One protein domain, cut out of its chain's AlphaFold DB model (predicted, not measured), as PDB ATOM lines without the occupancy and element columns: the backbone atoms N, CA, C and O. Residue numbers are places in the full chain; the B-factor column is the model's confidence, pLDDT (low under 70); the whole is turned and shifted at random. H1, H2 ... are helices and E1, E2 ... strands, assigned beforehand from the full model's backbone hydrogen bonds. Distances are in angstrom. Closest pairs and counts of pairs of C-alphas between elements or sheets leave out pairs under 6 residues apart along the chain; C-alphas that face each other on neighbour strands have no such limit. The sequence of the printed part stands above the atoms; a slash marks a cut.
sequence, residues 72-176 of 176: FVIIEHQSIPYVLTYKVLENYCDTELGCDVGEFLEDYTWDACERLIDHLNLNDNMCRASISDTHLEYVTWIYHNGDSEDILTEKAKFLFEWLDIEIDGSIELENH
ATOM      1  N   PHE A  72       9.414 -23.910 -23.976       76.69
ATOM      2  CA  PHE A  72      10.514 -22.946 -23.914       76.69
ATOM      3  C   PHE A  72      10.981 -22.577 -22.500       76.69
ATOM      4  O   PHE A  72      10.150 -22.407 -21.626       76.69
ATOM      5  N   VAL A  73      12.279 -22.362 -22.289       78.19
ATOM      6  CA  VAL A  73      12.889 -21.898 -21.029       78.19
ATOM      7  C   VAL A  73      13.623 -20.581 -21.281       78.19
ATOM      8  O   VAL A  73      14.234 -20.418 -22.338       78.19
ATOM      9  N   ILE A  74      13.578 -19.658 -20.316       78.19
ATOM     10  CA  ILE A  74      14.380 -18.428 -20.340       78.19
ATOM     11  C   ILE A  74      15.654 -18.638 -19.528       78.19
ATOM     12  O   ILE A  74      15.594 -19.000 -18.354       78.19
ATOM     13  N   ILE A  75      16.794 -18.381 -20.160       78.25
ATOM     14  CA  ILE A  75      18.102 -18.288 -19.513       78.25
ATOM     15  C   ILE A  75      18.558 -16.833 -19.607       78.25
ATOM     16  O   ILE A  75      18.553 -16.262 -20.695       78.25
ATOM     17  N   GLU A  76      18.977 -16.232 -18.498       74.75
ATOM     18  CA  GLU A  76      19.561 -14.889 -18.503       74.75
ATOM     19  C   GLU A  76      21.086 -14.943 -18.450       74.75
ATOM     20  O   GLU A  76      21.676 -15.667 -17.648       74.75
ATOM     21  N   HIS A  77      21.741 -14.111 -19.255       73.94
ATOM     22  CA  HIS A  77      23.178 -13.884 -19.160       73.94
ATOM     23  C   HIS A  77      23.519 -12.446 -19.494       73.94
ATOM     24  O   HIS A  77      23.064 -11.906 -20.497       73.94
ATOM     25  N   GLN A  78      24.316 -11.813 -18.633       75.00
ATOM     26  CA  GLN A  78      24.678 -10.394 -18.761       75.00
ATOM     27  C   GLN A  78      23.448  -9.487 -18.957       75.00
ATOM     28  O   GLN A  78      23.496  -8.509 -19.698       75.00
ATOM     29  N   SER A  79      22.342  -9.822 -18.279       71.25
ATOM     30  CA  SER A  79      21.047  -9.131 -18.386       71.25
ATOM     31  C   SER A  79      20.370  -9.226 -19.761       71.25
ATOM     32  O   SER A  79      19.442  -8.468 -20.035       71.25
ATOM     33  N   ILE A  80      20.804 -10.159 -20.611       73.25
ATOM     34  CA  ILE A  80      20.143 -10.507 -21.867       73.25
ATOM     35  C   ILE A  80      19.386 -11.830 -21.657       73.25
ATOM     36  O   ILE A  80      20.018 -12.837 -21.320       73.25
ATOM     37  N   PRO A  81      18.052 -11.848 -21.819       75.50
ATOM     38  CA  PRO A  81      17.265 -13.070 -21.750       75.50
ATOM     39  C   PRO A  81      17.317 -13.827 -23.082       75.50
ATOM     40  O   PRO A  81      17.175 -13.244 -24.157       75.50
ATOM     41  N   TYR A  82      17.455 -15.146 -23.002       79.00
ATOM     42  CA  TYR A  82      17.453 -16.053 -24.144       79.00
ATOM     43  C   TYR A  82      16.349 -17.088 -23.987       79.00
ATOM     44  O   TYR A  82      16.310 -17.811 -22.993       79.00
ATOM     45  N   VAL A  83      15.480 -17.197 -24.994       82.88
ATOM     46  CA  VAL A  83      14.450 -18.241 -25.039       82.88
ATOM     47  C   VAL A  83      14.967 -19.459 -25.787       82.88
ATOM     48  O   VAL A  83      15.158 -19.437 -27.006       82.88
ATOM     49  N   LEU A  84      15.154 -20.549 -25.057       80.81
ATOM     50  CA  LEU A  84      15.550 -21.847 -25.590       80.81
ATOM     51  C   LEU A  84      14.341 -22.771 -25.625       80.81
ATOM     52  O   LEU A  84      13.451 -22.639 -24.796       80.81
ATOM     53  N   THR A  85      14.290 -23.732 -26.548       81.00
ATOM     54  CA  THR A  85      13.354 -24.850 -26.360       81.00
ATOM     55  C   THR A  85      13.838 -25.708 -25.201       81.00
ATOM     56  O   THR A  85      15.046 -25.862 -25.014       81.00
ATOM     57  N   TYR A  86      12.918 -26.317 -24.455       78.56
ATOM     58  CA  TYR A  86      13.304 -27.233 -23.377       78.56
ATOM     59  C   TYR A  86      14.209 -28.357 -23.891       78.56
ATOM     60  O   TYR A  86      15.224 -28.653 -23.284       78.56
ATOM     61  N   LYS A  87      13.927 -28.870 -25.095       81.38
ATOM     62  CA  LYS A  87      14.759 -29.864 -25.786       81.38
ATOM     63  C   LYS A  87      16.223 -29.436 -25.967       81.38
ATOM     64  O   LYS A  87      17.112 -30.276 -25.933       81.38
ATOM     65  N   VAL A  88      16.491 -28.152 -26.219       83.19
ATOM     66  CA  VAL A  88      17.875 -27.655 -26.337       83.19
ATOM     67  C   VAL A  88      18.582 -27.735 -24.988       83.19
ATOM     68  O   VAL A  88      19.723 -28.188 -24.932       83.19
ATOM     69  N   LEU A  89      17.897 -27.338 -23.915       83.75
ATOM     70  CA  LEU A  89      18.445 -27.393 -22.566       83.75
ATOM     71  C   LEU A  89      18.610 -28.837 -22.075       83.75
ATOM     72  O   LEU A  89      19.660 -29.171 -21.542       83.75
ATOM     73  N   GLU A  90      17.622 -29.694 -22.323       83.31
ATOM     74  CA  GLU A  90      17.651 -31.133 -22.039       83.31
ATOM     75  C   GLU A  90      18.841 -31.806 -22.723       83.31
ATOM     76  O   GLU A  90      19.662 -32.418 -22.049       83.31
ATOM     77  N   ASN A  91      19.012 -31.600 -24.035       84.69
ATOM     78  CA  ASN A  91      20.158 -32.146 -24.761       84.69
ATOM     79  C   ASN A  91      21.490 -31.696 -24.148       84.69
ATOM     80  O   ASN A  91      22.386 -32.514 -23.992       84.69
ATOM     81  N   TYR A  92      21.631 -30.411 -23.804       86.81
ATOM     82  CA  TYR A  92      22.853 -29.903 -23.181       86.81
ATOM     83  C   TYR A  92      23.107 -30.536 -21.806       86.81
ATOM     84  O   TYR A  92      24.234 -30.934 -21.510       86.81
ATOM     85  N   CYS A  93      22.066 -30.666 -20.979       84.06
ATOM     86  CA  CYS A  93      22.171 -31.311 -19.673       84.06
ATOM     87  C   CYS A  93      22.601 -32.777 -19.823       84.06
ATOM     88  O   CYS A  93      23.562 -33.195 -19.177       84.06
ATOM     89  N   ASP A  94      21.995 -33.512 -20.757       85.06
ATOM     90  CA  ASP A  94      22.307 -34.916 -21.028       85.06
ATOM     91  C   ASP A  94      23.724 -35.122 -21.583       85.06
ATOM     92  O   ASP A  94      24.425 -36.054 -21.176       85.06
ATOM     93  N   THR A  95      24.161 -34.289 -22.537       86.31
ATOM     94  CA  THR A  95      25.414 -34.529 -23.271       86.31
ATOM     95  C   THR A  95      26.635 -33.888 -22.629       86.31
ATOM     96  O   THR A  95      27.723 -34.459 -22.717       86.31
ATOM     97  N   GLU A  96      26.483 -32.724 -21.993       87.88
ATOM     98  CA  GLU A  96      27.615 -31.929 -21.497       87.88
ATOM     99  C   GLU A  96      27.770 -31.969 -19.974       87.88
ATOM    100  O   GLU A  96      28.894 -31.861 -19.472       87.88
ATOM    101  N   LEU A  97      26.668 -32.099 -19.228       85.06
ATOM    102  CA  LEU A  97      26.679 -31.988 -17.764       85.06
ATOM    103  C   LEU A  97      26.372 -33.305 -17.041       85.06
ATOM    104  O   LEU A  97      26.860 -33.504 -15.929       85.06
ATOM    105  N   GLY A  98      25.629 -34.216 -17.673       84.25
ATOM    106  CA  GLY A  98      25.156 -35.453 -17.057       84.25
ATOM    107  C   GLY A  98      24.170 -35.215 -15.908       84.25
ATOM    108  O   GLY A  98      24.217 -35.955 -14.926       84.25
ATOM    109  N   CYS A  99      23.336 -34.180 -16.015       80.31
ATOM    110  CA  CYS A  99      22.291 -33.818 -15.051       80.31
ATOM    111  C   CYS A  99      20.927 -33.747 -15.745       80.31
ATOM    112  O   CYS A  99      20.862 -33.779 -16.974       80.31
ATOM    113  N   ASP A 100      19.847 -33.608 -14.976       78.38
ATOM    114  CA  ASP A 100      18.554 -33.216 -15.543       78.38
ATOM    115  C   ASP A 100      18.377 -31.683 -15.571       78.38
ATOM    116  O   ASP A 100      19.166 -30.919 -15.006       78.38
ATOM    117  N   VAL A 101      17.354 -31.209 -16.290       74.88
ATOM    118  CA  VAL A 101      17.085 -29.768 -16.442       74.88
ATOM    119  C   VAL A 101      16.660 -29.117 -15.121       74.88
ATOM    120  O   VAL A 101      16.956 -27.944 -14.905       74.88
ATOM    121  N   GLY A 102      15.969 -29.845 -14.241       70.94
ATOM    122  CA  GLY A 102      15.561 -29.341 -12.930       70.94
ATOM    123  C   GLY A 102      16.773 -29.079 -12.045       70.94
ATOM    124  O   GLY A 102      16.920 -27.973 -11.531       70.94
ATOM    125  N   GLU A 103      17.688 -30.046 -11.970       74.19
ATOM    126  CA  GLU A 103      18.984 -29.915 -11.294       74.19
ATOM    127  C   GLU A 103      19.786 -28.733 -11.853       74.19
ATOM    128  O   GLU A 103      20.313 -27.921 -11.091       74.19
ATOM    129  N   PHE A 104      19.828 -28.579 -13.184       79.44
ATOM    130  CA  PHE A 104      20.469 -27.420 -13.799       79.44
ATOM    131  C   PHE A 104      19.825 -26.115 -13.324       79.44
ATOM    132  O   PHE A 104      20.540 -25.211 -12.916       79.44
ATOM    133  N   LEU A 105      18.493 -26.000 -13.342       75.69
ATOM    134  CA  LEU A 105      17.785 -24.766 -12.991       75.69
ATOM    135  C   LEU A 105      17.795 -24.435 -11.487       75.69
ATOM    136  O   LEU A 105      17.672 -23.261 -11.134       75.69
ATOM    137  N   GLU A 106      17.929 -25.424 -10.602       71.06
ATOM    138  CA  GLU A 106      18.074 -25.196  -9.159       71.06
ATOM    139  C   GLU A 106      19.450 -24.617  -8.803       71.06
ATOM    140  O   GLU A 106      19.536 -23.703  -7.977       71.06
ATOM    141  N   ASP A 107      20.501 -25.108  -9.466       66.62
ATOM    142  CA  ASP A 107      21.897 -24.788  -9.159       66.62
ATOM    143  C   ASP A 107      22.581 -23.900 -10.216       66.62
ATOM    144  O   ASP A 107      23.799 -23.677 -10.139       66.62
ATOM    145  N   TYR A 108      21.853 -23.367 -11.212       70.50
ATOM    146  CA  TYR A 108      22.511 -22.602 -12.271       70.50
ATOM    147  C   TYR A 108      23.147 -21.328 -11.704       70.50
ATOM    148  O   TYR A 108      22.515 -20.438 -11.133       70.50
ATOM    149  N   THR A 109      24.459 -21.250 -11.881       75.12
ATOM    150  CA  THR A 109      25.254 -20.060 -11.598       75.12
ATOM    151  C   THR A 109      25.425 -19.248 -12.874       75.12
ATOM    152  O   THR A 109      25.222 -19.744 -13.983       75.12
ATOM    153  N   TRP A 110      25.871 -18.001 -12.731       70.56
ATOM    154  CA  TRP A 110      26.263 -17.171 -13.871       70.56
ATOM    155  C   TRP A 110      27.276 -17.883 -14.785       70.56
ATOM    156  O   TRP A 110      27.096 -17.878 -16.002       70.56
ATOM    157  N   ASP A 111      28.260 -18.577 -14.203       78.75
ATOM    158  CA  ASP A 111      29.253 -19.377 -14.936       78.75
ATOM    159  C   ASP A 111      28.607 -20.546 -15.708       78.75
ATOM    160  O   ASP A 111      29.052 -20.903 -16.799       78.75
ATOM    161  N   ALA A 112      27.545 -21.156 -15.166       78.31
ATOM    162  CA  ALA A 112      26.811 -22.223 -15.848       78.31
ATOM    163  C   ALA A 112      26.043 -21.693 -17.072       78.31
ATOM    164  O   ALA A 112      26.057 -22.335 -18.124       78.31
ATOM    165  N   CYS A 113      25.436 -20.505 -16.960       77.44
ATOM    166  CA  CYS A 113      24.796 -19.821 -18.086       77.44
ATOM    167  C   CYS A 113      25.798 -19.410 -19.162       77.44
ATOM    168  O   CYS A 113      25.524 -19.611 -20.340       77.44
ATOM    169  N   GLU A 114      26.951 -18.863 -18.775       82.50
ATOM    170  CA  GLU A 114      28.004 -18.476 -19.720       82.50
ATOM    171  C   GLU A 114      28.486 -19.686 -20.529       82.50
ATOM    172  O   GLU A 114      28.484 -19.649 -21.755       82.50
ATOM    173  N   ARG A 115      28.760 -20.814 -19.862       84.81
ATOM    174  CA  ARG A 115      29.144 -22.065 -20.537       84.81
ATOM    175  C   ARG A 115      28.070 -22.600 -21.484       84.81
ATOM    176  O   ARG A 115      28.413 -23.091 -22.558       84.81
ATOM    177  N   LEU A 116      26.795 -22.521 -21.095       85.88
ATOM    178  CA  LEU A 116      25.676 -22.902 -21.960       85.88
ATOM    179  C   LEU A 116      25.627 -22.009 -23.207       85.88
ATOM    180  O   LEU A 116      25.485 -22.504 -24.320       85.88
ATOM    181  N   ILE A 117      25.776 -20.699 -23.040       81.25
ATOM    182  CA  ILE A 117      25.716 -19.732 -24.141       81.25
ATOM    183  C   ILE A 117      26.895 -19.884 -25.094       81.25
ATOM    184  O   ILE A 117      26.691 -19.894 -26.311       81.25
ATOM    185  N   ASP A 118      28.097 -20.071 -24.552       82.31
ATOM    186  CA  ASP A 118      29.299 -20.369 -25.326       82.31
ATOM    187  C   ASP A 118      29.128 -21.666 -26.127       82.31
ATOM    188  O   ASP A 118      29.474 -21.718 -27.308       82.31
ATOM    189  N   HIS A 119      28.546 -22.705 -25.515       84.00
ATOM    190  CA  HIS A 119      28.262 -23.974 -26.188       84.00
ATOM    191  C   HIS A 119      27.243 -23.812 -27.325       84.00
ATOM    192  O   HIS A 119      27.423 -24.373 -28.405       84.00
ATOM    193  N   LEU A 120      26.181 -23.034 -27.102       79.19
ATOM    194  CA  LEU A 120      25.136 -22.802 -28.102       79.19
ATOM    195  C   LEU A 120      25.570 -21.841 -29.221       79.19
ATOM    196  O   LEU A 120      24.877 -21.761 -30.239       79.19
ATOM    197  N   ASN A 121      26.692 -21.131 -29.038       75.25
ATOM    198  CA  ASN A 121      27.228 -20.113 -29.943       75.25
ATOM    199  C   ASN A 121      26.123 -19.168 -30.451       75.25
ATOM    200  O   ASN A 121      25.888 -19.030 -31.655       75.25
ATOM    201  N   LEU A 122      25.391 -18.570 -29.505       69.31
ATOM    202  CA  LEU A 122      24.119 -17.897 -29.777       69.31
ATOM    203  C   LEU A 122      24.214 -16.812 -30.859       69.31
ATOM    204  O   LEU A 122      23.264 -16.654 -31.614       69.31
ATOM    205  N   ASN A 123      25.356 -16.132 -31.002       64.25
ATOM    206  CA  ASN A 123      25.550 -15.032 -31.956       64.25
ATOM    207  C   ASN A 123      25.284 -15.397 -33.428       64.25
ATOM    208  O   ASN A 123      24.854 -14.529 -34.181       64.25
ATOM    209  N   ASP A 124      25.505 -16.651 -33.833       68.25
ATOM    210  CA  ASP A 124      25.337 -17.081 -35.231       68.25
ATOM    211  C   ASP A 124      23.911 -17.579 -35.546       68.25
ATOM    212  O   ASP A 124      23.623 -17.973 -36.673       68.25
ATOM    213  N   ASN A 125      23.023 -17.583 -34.547       77.50
ATOM    214  CA  ASN A 125      21.721 -18.250 -34.571       77.50
ATOM    215  C   ASN A 125      20.640 -17.404 -33.868       77.50
ATOM    216  O   ASN A 125      19.781 -17.935 -33.158       77.50
ATOM    217  N   MET A 126      20.693 -16.077 -34.015       81.19
ATOM    218  CA  MET A 126      19.685 -15.164 -33.466       81.19
ATOM    219  C   MET A 126      18.726 -14.667 -34.548       81.19
ATOM    220  O   MET A 126      19.130 -14.253 -35.630       81.19
ATOM    221  N   CYS A 127      17.445 -14.632 -34.207       85.50
ATOM    222  CA  CYS A 127      16.383 -14.046 -35.006       85.50
ATOM    223  C   CYS A 127      15.863 -12.823 -34.253       85.50
ATOM    224  O   CYS A 127      15.640 -12.869 -33.038       85.50
ATOM    225  N   ARG A 128      15.715 -11.707 -34.962       85.94
ATOM    226  CA  ARG A 128      15.135 -10.488 -34.407       85.94
ATOM    227  C   ARG A 128      13.619 -10.638 -34.417       85.94
ATOM    228  O   ARG A 128      13.042 -10.917 -35.461       85.94
ATOM    229  N   ALA A 129      12.990 -10.423 -33.268       86.50
ATOM    230  CA  ALA A 129      11.543 -10.396 -33.133       86.50
ATOM    231  C   ALA A 129      11.084  -8.991 -32.738       86.50
ATOM    232  O   ALA A 129      11.635  -8.402 -31.801       86.50
ATOM    233  N   SER A 130      10.073  -8.466 -33.426       87.44
ATOM    234  CA  SER A 130       9.502  -7.152 -33.127       87.44
ATOM    235  C   SER A 130       7.980  -7.159 -33.058       87.44
ATOM    236  O   SER A 130       7.308  -7.861 -33.811       87.44
ATOM    237  N   ILE A 131       7.439  -6.341 -32.155       84.69
ATOM    238  CA  ILE A 131       6.017  -5.994 -32.092       84.69
ATOM    239  C   ILE A 131       5.910  -4.489 -32.292       84.69
ATOM    240  O   ILE A 131       6.509  -3.714 -31.546       84.69
ATOM    241  N   SER A 132       5.122  -4.087 -33.283       73.94
ATOM    242  CA  SER A 132       4.761  -2.689 -33.493       73.94
ATOM    243  C   SER A 132       3.396  -2.414 -32.872       73.94
ATOM    244  O   SER A 132       2.387  -2.904 -33.378       73.94
ATOM    245  N   ASP A 133       3.355  -1.603 -31.819       67.38
ATOM    246  CA  ASP A 133       2.128  -0.929 -31.391       67.38
ATOM    247  C   ASP A 133       2.137   0.513 -31.933       67.38
ATOM    248  O   ASP A 133       3.176   1.086 -32.263       67.38
ATOM    249  N   THR A 134       0.958   1.120 -32.020       55.47
ATOM    250  CA  THR A 134       0.674   2.495 -32.453       55.47
ATOM    251  C   THR A 134       1.576   3.574 -31.834       55.47
ATOM    252  O   THR A 134       1.646   4.685 -32.372       55.47
ATOM    253  N   HIS A 135       2.286   3.269 -30.742       56.81
ATOM    254  CA  HIS A 135       3.147   4.207 -30.026       56.81
ATOM    255  C   HIS A 135       4.589   3.742 -29.754       56.81
ATOM    256  O   HIS A 135       5.428   4.609 -29.502       56.81
ATOM    257  N   LEU A 136       4.911   2.443 -29.824       62.44
ATOM    258  CA  LEU A 136       6.241   1.899 -29.515       62.44
ATOM    259  C   LEU A 136       6.513   0.611 -30.309       62.44
ATOM    260  O   LEU A 136       5.640  -0.244 -30.431       62.44
ATOM    261  N   GLU A 137       7.742   0.470 -30.807       74.31
ATOM    262  CA  GLU A 137       8.258  -0.796 -31.334       74.31
ATOM    263  C   GLU A 137       9.051  -1.497 -30.225       74.31
ATOM    264  O   GLU A 137      10.050  -0.963 -29.732       74.31
ATOM    265  N   TYR A 138       8.607  -2.688 -29.826       78.56
ATOM    266  CA  TYR A 138       9.343  -3.557 -28.914       78.56
ATOM    267  C   TYR A 138      10.174  -4.536 -29.724       78.56
ATOM    268  O   TYR A 138       9.660  -5.167 -30.644       78.56
ATOM    269  N   VAL A 139      11.455  -4.671 -29.380       80.38
ATOM    270  CA  VAL A 139      12.411  -5.493 -30.126       80.38
ATOM    271  C   VAL A 139      13.157  -6.396 -29.166       80.38
ATOM    272  O   VAL A 139      13.656  -5.941 -28.138       80.38
ATOM    273  N   THR A 140      13.271  -7.666 -29.531       78.62
ATOM    274  CA  THR A 140      14.066  -8.648 -28.804       78.62
ATOM    275  C   THR A 140      14.765  -9.613 -29.761       78.62
ATOM    276  O   THR A 140      14.506  -9.611 -30.965       78.62
ATOM    277  N   TRP A 141      15.674 -10.424 -29.228       79.12
ATOM    278  CA  TRP A 141      16.437 -11.412 -29.982       79.12
ATOM    279  C   TRP A 141      16.144 -12.801 -29.437       79.12
ATOM    280  O   TRP A 141      16.344 -13.074 -28.255       79.12
ATOM    281  N   ILE A 142      15.687 -13.691 -30.309       84.25
ATOM    282  CA  ILE A 142      15.386 -15.077 -29.968       84.25
ATOM    283  C   ILE A 142      16.415 -15.997 -30.609       84.25
ATOM    284  O   ILE A 142      16.770 -15.848 -31.776       84.25
ATOM    285  N   TYR A 143      16.890 -16.969 -29.845       82.81
ATOM    286  CA  TYR A 143      17.749 -18.007 -30.388       82.81
ATOM    287  C   TYR A 143      16.933 -18.967 -31.259       82.81
ATOM    288  O   TYR A 143      15.874 -19.446 -30.835       82.81
ATOM    289  N   HIS A 144      17.445 -19.294 -32.442       80.69
ATOM    290  CA  HIS A 144      16.874 -20.269 -33.364       80.69
ATOM    291  C   HIS A 144      17.888 -21.362 -33.698       80.69
ATOM    292  O   HIS A 144      18.966 -21.091 -34.202       80.69
ATOM    293  N   ASN A 145      17.539 -22.631 -33.496       78.50
ATOM    294  CA  ASN A 145      18.421 -23.752 -33.855       78.50
ATOM    295  C   ASN A 145      17.878 -24.512 -35.073       78.50
ATOM    296  O   ASN A 145      17.567 -25.700 -35.005       78.50
ATOM    297  N   GLY A 146      17.652 -23.782 -36.169       78.50
ATOM    298  CA  GLY A 146      16.878 -24.290 -37.310       78.50
ATOM    299  C   GLY A 146      15.384 -24.456 -37.006       78.50
ATOM    300  O   GLY A 146      14.699 -25.235 -37.670       78.50
ATOM    301  N   ASP A 147      14.893 -23.746 -35.989       84.50
ATOM    302  CA  ASP A 147      13.479 -23.700 -35.630       84.50
ATOM    303  C   ASP A 147      12.631 -23.152 -36.789       84.50
ATOM    304  O   ASP A 147      13.073 -22.292 -37.553       84.50
ATOM    305  N   SER A 148      11.395 -23.643 -36.918       86.75
ATOM    306  CA  SER A 148      10.446 -23.089 -37.886       86.75
ATOM    307  C   SER A 148       9.961 -21.704 -37.456       86.75
ATOM    308  O   SER A 148       9.985 -21.363 -36.275       86.75
ATOM    309  N   GLU A 149       9.443 -20.930 -38.411       86.38
ATOM    310  CA  GLU A 149       8.847 -19.610 -38.163       86.38
ATOM    311  C   GLU A 149       7.747 -19.650 -37.087       86.38
ATOM    312  O   GLU A 149       7.677 -18.762 -36.240       86.38
ATOM    313  N   ASP A 150       6.952 -20.726 -37.040       85.56
ATOM    314  CA  ASP A 150       5.948 -20.944 -35.991       85.56
ATOM    315  C   ASP A 150       6.589 -21.045 -34.598       85.56
ATOM    316  O   ASP A 150       6.147 -20.387 -33.656       85.56
ATOM    317  N   ILE A 151       7.662 -21.836 -34.459       84.88
ATOM    318  CA  ILE A 151       8.381 -21.973 -33.184       84.88
ATOM    319  C   ILE A 151       9.014 -20.642 -32.784       84.88
ATOM    320  O   ILE A 151       8.978 -20.276 -31.612       84.88
ATOM    321  N   LEU A 152       9.570 -19.905 -33.742       87.62
ATOM    322  CA  LEU A 152      10.162 -18.593 -33.497       87.62
ATOM    323  C   LEU A 152       9.132 -17.563 -33.055       87.62
ATOM    324  O   LEU A 152       9.364 -16.831 -32.095       87.62
ATOM    325  N   THR A 153       7.962 -17.570 -33.682       87.25
ATOM    326  CA  THR A 153       6.847 -16.710 -33.291       87.25
ATOM    327  C   THR A 153       6.413 -17.015 -31.863       87.25
ATOM    328  O   THR A 153       6.203 -16.099 -31.072       87.25
ATOM    329  N   GLU A 154       6.310 -18.290 -31.492       85.06
ATOM    330  CA  GLU A 154       5.959 -18.666 -30.123       85.06
ATOM    331  C   GLU A 154       7.045 -18.299 -29.100       85.06
ATOM    332  O   GLU A 154       6.711 -17.783 -28.036       85.06
ATOM    333  N   LYS A 155       8.335 -18.489 -29.422       86.00
ATOM    334  CA  LYS A 155       9.452 -18.033 -28.573       86.00
ATOM    335  C   LYS A 155       9.394 -16.533 -28.322       86.00
ATOM    336  O   LYS A 155       9.591 -16.090 -27.195       86.00
ATOM    337  N   ALA A 156       9.128 -15.762 -29.374       86.50
ATOM    338  CA  ALA A 156       8.984 -14.320 -29.280       86.50
ATOM    339  C   ALA A 156       7.806 -13.940 -28.380       86.50
ATOM    340  O   ALA A 156       7.993 -13.131 -27.475       86.50
ATOM    341  N   LYS A 157       6.628 -14.563 -28.563       83.50
ATOM    342  CA  LYS A 157       5.467 -14.330 -27.684       83.50
ATOM    343  C   LYS A 157       5.811 -14.571 -26.226       83.50
ATOM    344  O   LYS A 157       5.616 -13.694 -25.396       83.50
ATOM    345  N   PHE A 158       6.401 -15.732 -25.955       81.69
ATOM    346  CA  PHE A 158       6.797 -16.118 -24.611       81.69
ATOM    347  C   PHE A 158       7.759 -15.105 -23.975       81.69
ATOM    348  O   PHE A 158       7.613 -14.761 -22.806       81.69
ATOM    349  N   LEU A 159       8.722 -14.585 -24.747       81.62
ATOM    350  CA  LEU A 159       9.657 -13.579 -24.247       81.62
ATOM    351  C   LEU A 159       8.986 -12.232 -23.967       81.62
ATOM    352  O   LEU A 159       9.279 -11.608 -22.952       81.62
ATOM    353  N   PHE A 160       8.109 -11.770 -24.859       80.88
ATOM    354  CA  PHE A 160       7.396 -10.506 -24.679       80.88
ATOM    355  C   PHE A 160       6.446 -10.555 -23.478       80.88
ATOM    356  O   PHE A 160       6.453  -9.633 -22.667       80.88
ATOM    357  N   GLU A 161       5.713 -11.653 -23.302       79.38
ATOM    358  CA  GLU A 161       4.863 -11.869 -22.127       79.38
ATOM    359  C   GLU A 161       5.686 -11.914 -20.829       79.38
ATOM    360  O   GLU A 161       5.286 -11.330 -19.824       79.38
ATOM    361  N   TRP A 162       6.866 -12.544 -20.847       76.38
ATOM    362  CA  TRP A 162       7.785 -12.536 -19.702       76.38
ATOM    363  C   TRP A 162       8.308 -11.129 -19.364       76.38
ATOM    364  O   TRP A 162       8.523 -10.817 -18.194       76.38
ATOM    365  N   LEU A 163       8.464 -10.266 -20.373       74.44
ATOM    366  CA  LEU A 163       8.816  -8.850 -20.219       74.44
ATOM    367  C   LEU A 163       7.627  -7.954 -19.819       74.44
ATOM    368  O   LEU A 163       7.799  -6.736 -19.767       74.44
ATOM    369  N   ASP A 164       6.451  -8.527 -19.532       73.94
ATOM    370  CA  ASP A 164       5.210  -7.802 -19.208       73.94
ATOM    371  C   ASP A 164       4.752  -6.863 -20.347       73.94
ATOM    372  O   ASP A 164       4.203  -5.783 -20.123       73.94
ATOM    373  N   ILE A 165       5.011  -7.265 -21.598       76.06
ATOM    374  CA  ILE A 165       4.589  -6.552 -22.809       76.06
ATOM    375  C   ILE A 165       3.339  -7.233 -23.371       76.06
ATOM    376  O   ILE A 165       3.376  -8.392 -23.784       76.06
ATOM    377  N   GLU A 166       2.230  -6.495 -23.418       77.00
ATOM    378  CA  GLU A 166       0.975  -6.965 -24.006       77.00
ATOM    379  C   GLU A 166       1.105  -7.095 -25.532       77.00
ATOM    380  O   GLU A 166       1.516  -6.164 -26.229       77.00
ATOM    381  N   ILE A 167       0.765  -8.272 -26.060       71.88
ATOM    382  CA  ILE A 167       0.889  -8.582 -27.488       71.88
ATOM    383  C   ILE A 167      -0.457  -8.352 -28.169       71.88
ATOM    384  O   ILE A 167      -1.236  -9.283 -28.368       71.88
ATOM    385  N   ASP A 168      -0.706  -7.107 -28.566       68.62
ATOM    386  CA  ASP A 168      -1.938  -6.689 -29.248       68.62
ATOM    387  C   ASP A 168      -1.699  -6.480 -30.763       68.62
ATOM    388  O   ASP A 168      -2.043  -5.465 -31.367       68.62
ATOM    389  N   GLY A 169      -1.042  -7.457 -31.403       69.56
ATOM    390  CA  GLY A 169      -0.639  -7.376 -32.810       69.56
ATOM    391  C   GLY A 169       0.081  -8.618 -33.343       69.56
ATOM    392  O   GLY A 169       0.152  -9.659 -32.687       69.56
ATOM    393  N   SER A 170       0.604  -8.526 -34.569       80.62
ATOM    394  CA  SER A 170       1.454  -9.563 -35.167       80.62
ATOM    395  C   SER A 170       2.917  -9.367 -34.778       80.62
ATOM    396  O   SER A 170       3.416  -8.245 -34.814       80.62
ATOM    397  N   ILE A 171       3.608 -10.465 -34.470       85.38
ATOM    398  CA  ILE A 171       5.067 -10.476 -34.321       85.38
ATOM    399  C   ILE A 171       5.696 -10.572 -35.704       85.38
ATOM    400  O   ILE A 171       5.318 -11.430 -36.501       85.38
ATOM    401  N   GLU A 172       6.667  -9.709 -35.956       87.81
ATOM    402  CA  GLU A 172       7.510  -9.748 -37.142       87.81
ATOM    403  C   GLU A 172       8.844 -10.411 -36.795       87.81
ATOM    404  O   GLU A 172       9.409 -10.164 -35.726       87.81
ATOM    405  N   LEU A 173       9.328 -11.273 -37.691       88.88
ATOM    406  CA  LEU A 173      10.575 -12.016 -37.536       88.88
ATOM    407  C   LEU A 173      11.537 -11.651 -38.667       88.88
ATOM    408  O   LEU A 173      11.189 -11.751 -39.845       88.88
ATOM    409  N   GLU A 174      12.761 -11.274 -38.316       83.94
ATOM    410  CA  GLU A 174      13.836 -10.999 -39.267       83.94
ATOM    411  C   GLU A 174      15.034 -11.907 -38.966       83.94
ATOM    412  O   GLU A 174      15.608 -11.878 -37.873       83.94
ATOM    413  N   ASN A 175      15.403 -12.740 -39.944       68.94
ATOM    414  CA  ASN A 175      16.612 -13.559 -39.870       68.94
ATOM    415  C   ASN A 175      17.836 -12.689 -40.147       68.94
ATOM    416  O   ASN A 175      17.819 -11.888 -41.089       68.94
ATOM    417  N   HIS A 176      18.878 -12.873 -39.341       57.84
ATOM    418  CA  HIS A 176      20.123 -12.129 -39.458       57.84
ATOM    419  C   HIS A 176      21.202 -12.867 -40.255       57.84
ATOM    420  O   HIS A 176      21.159 -14.116 -40.314       57.84
TER     421      HIS A 176
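What this domain is: This is residues 72 to 176 of the 176 residues of an uncharacterized protein of Bacillus amyloliquefaciens (UniProt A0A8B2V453). The domain is an elongated body in two halves joined by the short hairpin E1 and E2: on one side of the hairpin the three-stranded sheet E4, E3, E5 with helix H4 laid across one face, on the other the helices H1, H2 and H3, loosely grouped. The sheet's other face has no named helix over it, and the turn between E3 and E4 lies at the end away from H1 and H2. The printed part has 105 residues with four named helices and five named strands, in the order E1 E2 H1 H2 H3 E3 E4 H4 E5; both sheets are antiparallel and the class is mixed. It is compact by its radius of gyration of the C-alphas, 14.3 A, with spans of 47 by 25 by 19 A.

How they stand to each other: E1, residues 72 to 77, and E2, residues 80 to 85, form an antiparallel hairpin, with N 75 and O 82 2.9 A apart, within hydrogen-bond range. H1, residues 86 to 97, touches H2, residues 101 to 107, with its residues 89 to 93 alone; the closest C-alphas, of Glu 90 and Val 101, are 5.8 A apart, and the steep tilt of 68 degrees, the same way, is only just short of perpendicular. H3, residues 110 to 120, is close to but not clearly touching H1, and its closest C-alpha to E1 is that of Cys 113, 6.2 A from His 77. E3, residues 126 to 132, and E4, residues 137 to 143, form a second antiparallel hairpin, with N 129 and O 140 2.9 A apart. E5, residues 171 to 175, is the antiparallel neighbour of E3, with N 130 and O 172 2.9 A apart. H4, residues 149 to 162, is on this sheet at a height of 8.5 A, across the strands at 65 degrees to E3 on the local plane, in two layers, a helix on one face of a sheet. E4, H4 and E5 are a split strand-helix-strand unit, two strands running the same way with E3 between them, its crossover right-handed. The closest C-alphas of E2 and H4, of Val 83 and Lys 155, are 6.1 A apart. In H1, H2, H3 and H4 every O i to N i+4 pair is within hydrogen-bond range.

Where its parts are: E1 begins at C-alpha 72 (10.514, -22.946, -23.914). H1 and H3 are each 15.3 A long, E3 19.5 A, E4 19.7 A and H4 19.8 A. E5 ends at C-alpha 175 (16.612, -13.559, -39.870).

The domain as a whole: The two C-alphas farthest apart, of Gly 98 and Thr 134, are 47.7 A apart. The printed part has no cut and no long link. The mean pLDDT of the printed part is 78.7; residues 107, 122 to 124, 133 to 136, 168 to 169 and 175 to 176 are under 70.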